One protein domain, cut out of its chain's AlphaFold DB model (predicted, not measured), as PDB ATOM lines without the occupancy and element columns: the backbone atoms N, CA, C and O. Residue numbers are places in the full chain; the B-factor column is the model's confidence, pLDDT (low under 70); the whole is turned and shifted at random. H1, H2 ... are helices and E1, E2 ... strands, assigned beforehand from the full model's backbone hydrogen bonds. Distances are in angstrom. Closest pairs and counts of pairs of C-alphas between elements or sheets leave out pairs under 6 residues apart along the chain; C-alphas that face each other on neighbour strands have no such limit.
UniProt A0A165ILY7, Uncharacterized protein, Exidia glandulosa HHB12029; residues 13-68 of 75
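AT A GLANCE: This is residues 13 to 68 of the 75 residues of an uncharacterized protein of Exidia glandulosa HHB12029 (UniProt A0A165ILY7). A loose rod: the long helix H3 runs beside a narrow ribbon of two parallel strands, E1 and E2, while the short helices H1 and H2 make a small head at one end and the loop of residues 54 to 59 sticks out at the other. The printed part has 56 residues, in the order E1, H1, H2, H3, E2, and its class is mixed, helices and strands. It is loose, with a radius of gyration of the C-alphas of 14.1 A and spans of 47 by 15 by 15 A.

HOW THE PARTS SIT: Start at E1, residues 13 to 16, whose parallel neighbour is E2, residues 63 to 67, at 17 degrees; look for N 14 and O 64, 3.0 A apart, and N 66 and O 14, 2.9 A apart, within hydrogen-bond range. Between these strands come H1, residues 22 to 28, H2, residues 31 to 34, and H3, residues 42 to 53, in one strand-helix-strand unit, two parallel neighbour strands with helices between. H1 and H2 are close but not clearly touching; their closest C-alphas, of Lys 25 and Cys 32, are 5.5 A apart. H3 and E2 are near each other, with 5 pairs of C-alphas within 10 A, while H3 is apart from H1, H2 and E1. Every O i to N i+4 pair is within hydrogen-bond range in H1, and 7 of 8 are in H3; H2 is too short for such a pair, and its one O i to N i+3 pair is not within range.

IN THESE COORDINATES: Find C-alpha 13 at (307.624, 240.327, 268.781), where E1 begins its 9.7 A. H1 is 10.1 A long and H2 5.7 A. H3 runs 16.8 A from C-alpha 42 at (300.361, 250.073, 276.486). E2 covers 13.2 A and ends at C-alpha 67, (312.453, 249.409, 271.430).

THE WHOLE: The two C-alphas farthest apart, of Asp 30 and Ser 58, are 46.8 A apart. The printed part has no cut and no long link. Residues 26 to 31, of which 26 to 28 belong to H1, stand free, as do 54 to 59. The model's pLDDT is under 70 at residues 29 to 39 and 67 to 68.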
ATOM      1  N   SER A  13     307.200 238.975 268.411       83.25
ATOM      2  CA  SER A  13     307.624 240.327 268.781       83.25
ATOM      3  C   SER A  13     308.441 240.333 270.063       83.25
ATOM      4  O   SER A  13     308.003 239.767 271.068       83.25
ATOM      5  N   THR A  14     309.549 241.062 270.048       83.38
ATOM      6  CA  THR A  14     310.341 241.357 271.243       83.38
ATOM      7  C   THR A  14     310.076 242.796 271.654       83.38
ATOM      8  O   THR A  14     310.212 243.710 270.839       83.38
ATOM      9  N   LEU A  15     309.663 242.983 272.905       82.62
ATOM     10  CA  LEU A  15     309.469 244.295 273.516       82.62
ATOM     11  C   LEU A  15     310.654 244.545 274.446       82.62
ATOM     12  O   LEU A  15     310.840 243.786 275.398       82.62
ATOM     13  N   ASP A  16     311.447 245.573 274.159       74.62
ATOM     14  CA  ASP A  16     312.608 245.936 274.970       74.62
ATOM     15  C   ASP A  16     312.372 247.284 275.653       74.62
ATOM     16  O   ASP A  16     312.337 248.321 274.995       74.62
ATOM     17  N   GLY A  17     312.150 247.251 276.969       74.88
ATOM     18  CA  GLY A  17     311.907 248.423 277.812       74.88
ATOM     19  C   GLY A  17     310.754 248.236 278.802       74.88
ATOM     20  O   GLY A  17     310.280 247.121 279.038       74.88
ATOM     21  N   HIS A  18     310.339 249.325 279.455       77.25
ATOM     22  CA  HIS A  18     309.331 249.280 280.514       77.25
ATOM     23  C   HIS A  18     307.928 249.552 279.967       77.25
ATOM     24  O   HIS A  18     307.727 250.488 279.210       77.25
ATOM     25  N   ILE A  19     306.936 248.777 280.410       81.00
ATOM     26  CA  ILE A  19     305.527 249.076 280.134       81.00
ATOM     27  C   ILE A  19     304.925 249.735 281.375       81.00
ATOM     28  O   ILE A  19     304.758 249.096 282.421       81.00
ATOM     29  N   SER A  20     304.595 251.018 281.249       79.06
ATOM     30  CA  SER A  20     304.025 251.829 282.321       79.06
ATOM     31  C   SER A  20     302.532 251.526 282.471       79.06
ATOM     32  O   SER A  20     301.714 251.801 281.598       79.06
ATOM     33  N   THR A  21     302.163 250.924 283.595       81.44
ATOM     34  CA  THR A  21     300.794 250.557 283.972       81.44
ATOM     35  C   THR A  21     300.513 251.088 285.370       81.44
ATOM     36  O   THR A  21     301.442 251.287 286.154       81.44
ATOM     37  N   ASP A  22     299.245 251.232 285.751       82.88
ATOM     38  CA  ASP A  22     298.890 251.673 287.111       82.88
ATOM     39  C   ASP A  22     299.532 250.788 288.192       82.88
ATOM     40  O   ASP A  22     299.962 251.261 289.245       82.88
ATOM     41  N   ARG A  23     299.688 249.490 287.899       82.56
ATOM     42  CA  ARG A  23     300.365 248.530 288.775       82.56
ATOM     43  C   ARG A  23     301.875 248.767 288.873       82.56
ATOM     44  O   ARG A  23     302.427 248.589 289.960       82.56
ATOM     45  N   SER A  24     302.560 249.099 287.775       76.56
ATOM     46  CA  SER A  24     303.999 249.394 287.826       76.56
ATOM     47  C   SER A  24     304.271 250.749 288.475       76.56
ATOM     48  O   SER A  24     305.161 250.824 289.323       76.56
ATOM     49  N   LYS A  25     303.418 251.750 288.224       75.94
ATOM     50  CA  LYS A  25     303.430 253.050 288.914       75.94
ATOM     51  C   LYS A  25     303.270 252.900 290.425       75.94
ATOM     52  O   LYS A  25     304.098 253.395 291.183       75.94
ATOM     53  N   ALA A  26     302.290 252.113 290.875       78.50
ATOM     54  CA  ALA A  26     302.074 251.850 292.299       78.50
ATOM     55  C   ALA A  26     303.260 251.146 292.993       78.50
ATOM     56  O   ALA A  26     303.423 251.265 294.204       78.50
ATOM     57  N   ARG A  27     304.093 250.403 292.245       75.62
ATOM     58  CA  ARG A  27     305.293 249.728 292.772       75.62
ATOM     59  C   ARG A  27     306.542 250.607 292.784       75.62
ATOM     60  O   ARG A  27     307.418 250.361 293.608       75.62
ATOM     61  N   LEU A  28     306.656 251.548 291.851       70.38
ATOM     62  CA  LEU A  28     307.846 252.387 291.661       70.38
ATOM     63  C   LEU A  28     307.701 253.796 292.256       70.38
ATOM     64  O   LEU A  28     308.712 254.491 292.369       70.38
ATOM     65  N   ALA A  29     306.492 254.175 292.688       67.88
ATOM     66  CA  ALA A  29     306.177 255.472 293.291       67.88
ATOM     67  C   ALA A  29     306.777 256.631 292.463       67.88
ATOM     68  O   ALA A  29     306.654 256.627 291.237       67.88
ATOM     69  N   ASP A  30     307.462 257.576 293.110       61.16
ATOM     70  CA  ASP A  30     307.997 258.809 292.509       61.16
ATOM     71  C   ASP A  30     309.031 258.578 291.393       61.16
ATOM     72  O   ASP A  30     309.293 259.477 290.598       61.16
ATOM     73  N   LYS A  31     309.612 257.373 291.288       61.78
ATOM     74  CA  LYS A  31     310.565 257.058 290.215       61.78
ATOM     75  C   LYS A  31     309.894 256.731 288.882       61.78
ATOM     76  O   LYS A  31     310.564 256.675 287.859       61.78
ATOM     77  N   CYS A  32     308.585 256.476 288.877       58.66
ATOM     78  CA  CYS A  32     307.899 256.053 287.659       58.66
ATOM     79  C   CYS A  32     307.674 257.207 286.673       58.66
ATOM     80  O   CYS A  32     307.654 256.957 285.471       58.66
ATOM     81  N   ASP A  33     307.520 258.441 287.160       59.94
ATOM     82  CA  ASP A  33     307.253 259.611 286.313       59.94
ATOM     83  C   ASP A  33     308.518 260.138 285.616       59.94
ATOM     84  O   ASP A  33     308.430 260.629 284.497       59.94
ATOM     85  N   GLU A  34     309.706 259.966 286.210       60.06
ATOM     86  CA  GLU A  34     310.985 260.345 285.579       60.06
ATOM     87  C   GLU A  34     311.353 259.426 284.397       60.06
ATOM     88  O   GLU A  34     312.108 259.810 283.505       60.06
ATOM     89  N   TRP A  35     310.798 258.211 284.370       59.19
ATOM     90  CA  TRP A  35     311.080 257.191 283.354       59.19
ATOM     91  C   TRP A  35     309.891 256.857 282.458       59.19
ATOM     92  O   TRP A  35     310.019 255.973 281.619       59.19
ATOM     93  N   SER A  36     308.741 257.512 282.637       62.12
ATOM     94  CA  SER A  36     307.573 257.283 281.785       62.12
ATOM     95  C   SER A  36     307.559 258.284 280.639       62.12
ATOM     96  O   SER A  36     307.279 259.466 280.827       62.12
ATOM     97  N   THR A  37     307.796 257.793 279.432       68.44
ATOM     98  CA  THR A  37     307.461 258.500 278.197       68.44
ATOM     99  C   THR A  37     306.087 258.053 277.689       68.44
ATOM    100  O   THR A  37     305.565 257.007 278.083       68.44
ATOM    101  N   ASP A  38     305.492 258.821 276.772       66.38
ATOM    102  CA  ASP A  38     304.261 258.394 276.089       66.38
ATOM    103  C   ASP A  38     304.452 257.083 275.300       66.38
ATOM    104  O   ASP A  38     303.480 256.367 275.054       66.38
ATOM    105  N   GLU A  39     305.690 256.726 274.936       66.06
ATOM    106  CA  GLU A  39     305.989 255.469 274.249       66.06
ATOM    107  C   GLU A  39     305.954 254.253 275.183       66.06
ATOM    108  O   GLU A  39     305.670 253.159 274.707       66.06
ATOM    109  N   ASP A  40     306.117 254.415 276.498       70.31
ATOM    110  CA  ASP A  40     306.061 253.312 277.478       70.31
ATOM    111  C   ASP A  40     304.626 252.883 277.815       70.31
ATOM    112  O   ASP A  40     304.383 251.951 278.592       70.31
ATOM    113  N   ARG A  41     303.643 253.587 277.252       78.75
ATOM    114  CA  ARG A  41     302.228 253.315 277.464       78.75
ATOM    115  C   ARG A  41     301.776 252.093 276.656       78.75
ATOM    116  O   ARG A  41     302.148 251.964 275.490       78.75
ATOM    117  N   PRO A  42     300.908 251.225 277.206       81.25
ATOM    118  CA  PRO A  42     300.361 250.073 276.486       81.25
ATOM    119  C   PRO A  42     299.771 250.427 275.113       81.25
ATOM    120  O   PRO A  42     299.855 249.648 274.165       81.25
ATOM    121  N   GLU A  43     299.191 251.619 274.992       83.44
ATOM    122  CA  GLU A  43     298.575 252.134 273.776       83.44
ATOM    123  C   GLU A  43     299.567 252.279 272.611       83.44
ATOM    124  O   GLU A  43     299.186 252.050 271.461       83.44
ATOM    125  N   SER A  44     300.844 252.576 272.879       78.88
ATOM    126  CA  SER A  44     301.878 252.694 271.841       78.88
ATOM    127  C   SER A  44     302.161 251.342 271.162       78.88
ATOM    128  O   SER A  44     302.377 251.264 269.949       78.88
ATOM    129  N   ILE A  45     302.085 250.252 271.933       82.19
ATOM    130  CA  ILE A  45     302.287 248.877 271.467       82.19
ATOM    131  C   ILE A  45     301.101 248.451 270.597       82.19
ATOM    132  O   ILE A  45     301.291 247.834 269.547       82.19
ATOM    133  N   ILE A  46     299.880 248.839 270.978       84.31
ATOM    134  CA  ILE A  46     298.657 248.524 270.223       84.31
ATOM    135  C   ILE A  46     298.735 249.075 268.796       84.31
ATOM    136  O   ILE A  46     298.390 248.365 267.851       84.31
ATOM    137  N   VAL A  47     299.235 250.301 268.611       81.94
ATOM    138  CA  VAL A  47     299.392 250.907 267.276       81.94
ATOM    139  C   VAL A  47     300.323 250.072 266.389       81.94
ATOM    140  O   VAL A  47     300.033 249.852 265.211       81.94
ATOM    141  N   LYS A  48     301.412 249.544 266.958       81.56
ATOM    142  CA  LYS A  48     302.376 248.696 266.242       81.56
ATOM    143  C   LYS A  48     301.756 247.356 265.843       81.56
ATOM    144  O   LYS A  48     301.880 246.941 264.695       81.56
ATOM    145  N   TYR A  49     301.012 246.719 266.743       82.81
ATOM    146  CA  TYR A  49     300.293 245.479 266.436       82.81
ATOM    147  C   TYR A  49     299.181 245.672 265.399       82.81
ATOM    148  O   TYR A  49     298.999 244.822 264.527       82.81
ATOM    149  N   LEU A  50     298.474 246.803 265.442       86.88
ATOM    150  CA  LEU A  50     297.460 247.146 264.448       86.88
ATOM    151  C   LEU A  50     298.071 247.311 263.049       86.88
ATOM    152  O   LEU A  50     297.465 246.894 262.063       86.88
ATOM    153  N   TYR A  51     299.274 247.881 262.950       84.69
ATOM    154  CA  TYR A  51     300.000 247.958 261.683       84.69
ATOM    155  C   TYR A  51     300.317 246.564 261.120       84.69
ATOM    156  O   TYR A  51     300.073 246.317 259.941       84.69
ATOM    157  N   ILE A  52     300.789 245.637 261.962       84.31
ATOM    158  CA  ILE A  52     301.105 244.260 261.548       84.31
ATOM    159  C   ILE A  52     299.851 243.508 261.097       84.31
ATOM    160  O   ILE A  52     299.864 242.880 260.042       84.31
ATOM    161  N   ALA A  53     298.761 243.594 261.861       84.50
ATOM    162  CA  ALA A  53     297.518 242.889 261.547       84.50
ATOM    163  C   ALA A  53     296.913 243.312 260.195       84.50
ATOM    164  O   ALA A  53     296.217 242.530 259.553       84.50
ATOM    165  N   ASN A  54     297.203 244.539 259.751       86.19
ATOM    166  CA  ASN A  54     296.741 245.080 258.475       86.19
ATOM    167  C   ASN A  54     297.706 244.819 257.302       86.19
ATOM    168  O   ASN A  54     297.481 245.326 256.202       86.19
ATOM    169  N   GLN A  55     298.777 244.038 257.492       84.88
ATOM    170  CA  GLN A  55     299.706 243.723 256.408       84.88
ATOM    171  C   GLN A  55     299.085 242.790 255.364       84.88
ATOM    172  O   GLN A  55     298.456 241.773 255.667       84.88
ATOM    173  N   GLY A  56     299.333 243.112 254.094       80.81
ATOM    174  CA  GLY A  56     299.027 242.216 252.985       80.81
ATOM    175  C   GLY A  56     299.913 240.968 253.016       80.81
ATOM    176  O   GLY A  56     301.080 241.038 253.397       80.81
ATOM    177  N   ARG A  57     299.382 239.830 252.545       77.38
ATOM    178  CA  ARG A  57     300.089 238.529 252.526       77.38
ATOM    179  C   ARG A  57     301.462 238.567 251.855       77.38
ATOM    180  O   ARG A  57     302.334 237.788 252.205       77.38
ATOM    181  N   SER A  58     301.655 239.456 250.882       82.69
ATOM    182  CA  SER A  58     302.921 239.613 250.160       82.69
ATOM    183  C   SER A  58     304.018 240.314 250.967       82.69
ATOM    184  O   SER A  58     305.144 240.403 250.490       82.69
ATOM    185  N   ALA A  59     303.694 240.852 252.145       81.56
ATOM    186  CA  ALA A  59     304.598 241.638 252.978       81.56
ATOM    187  C   ALA A  59     304.469 241.289 254.471       81.56
ATOM    188  O   ALA A  59     304.766 242.123 255.328       81.56
ATOM    189  N   TRP A  60     304.009 240.074 254.793       84.75
ATOM    190  CA  TRP A  60     303.906 239.624 256.177       84.75
ATOM    191  C   TRP A  60     305.265 239.615 256.855       84.75
ATOM    192  O   TRP A  60     306.200 238.922 256.459       84.75
ATOM    193  N   THR A  61     305.343 240.409 257.910       81.88
ATOM    194  CA  THR A  61     306.495 240.471 258.791       81.88
ATOM    195  C   THR A  61     306.434 239.291 259.755       81.88
ATOM    196  O   THR A  61     305.413 239.092 260.412       81.88
ATOM    197  N   CYS A  62     307.516 238.515 259.832       80.94
ATOM    198  CA  CYS A  62     307.626 237.355 260.727       80.94
ATOM    199  C   CYS A  62     308.233 237.708 262.094       80.94
ATOM    200  O   CYS A  62     307.977 237.011 263.076       80.94
ATOM    201  N   GLU A  63     309.006 238.795 262.176       80.38
ATOM    202  CA  GLU A  63     309.646 239.253 263.409       80.38
ATOM    203  C   GLU A  63     309.612 240.779 263.527       80.38
ATOM    204  O   GLU A  63     309.857 241.493 262.554       80.38
ATOM    205  N   MET A  64     309.321 241.280 264.729       79.50
ATOM    206  CA  MET A  64     309.324 242.707 265.037       79.50
ATOM    207  C   MET A  64     310.055 242.972 266.354       79.50
ATOM    208  O   MET A  64     309.715 242.398 267.386       79.50
ATOM    209  N   ASN A  65     311.014 243.896 266.334       77.19
ATOM    210  CA  ASN A  65     311.626 244.427 267.547       77.19
ATOM    211  C   ASN A  65     311.051 245.816 267.840       77.19
ATOM    212  O   ASN A  65     311.071 246.705 266.984       77.19
ATOM    213  N   VAL A  66     310.510 245.983 269.043       76.31
ATOM    214  CA  VAL A  66     309.993 247.249 269.545       76.31
ATOM    215  C   VAL A  66     310.885 247.696 270.692       76.31
ATOM    216  O   VAL A  66     310.719 247.238 271.821       76.31
ATOM    217  N   GLY A  67     311.801 248.618 270.395       69.50
ATOM    218  CA  GLY A  67     312.453 249.409 271.430       69.50
ATOM    219  C   GLY A  67     311.437 250.378 272.025       69.50
ATOM    220  O   GLY A  67     310.811 251.143 271.287       69.50
ATOM    221  N   LEU A  68     311.247 250.295 273.335       62.22
ATOM    222  CA  LEU A  68     310.640 251.338 274.148       62.22
ATOM    223  C   LEU A  68     311.795 252.166 274.732       62.22
ATOM    224  O   LEU A  68     312.856 251.601 275.022       62.22
TER     225      LEU A  68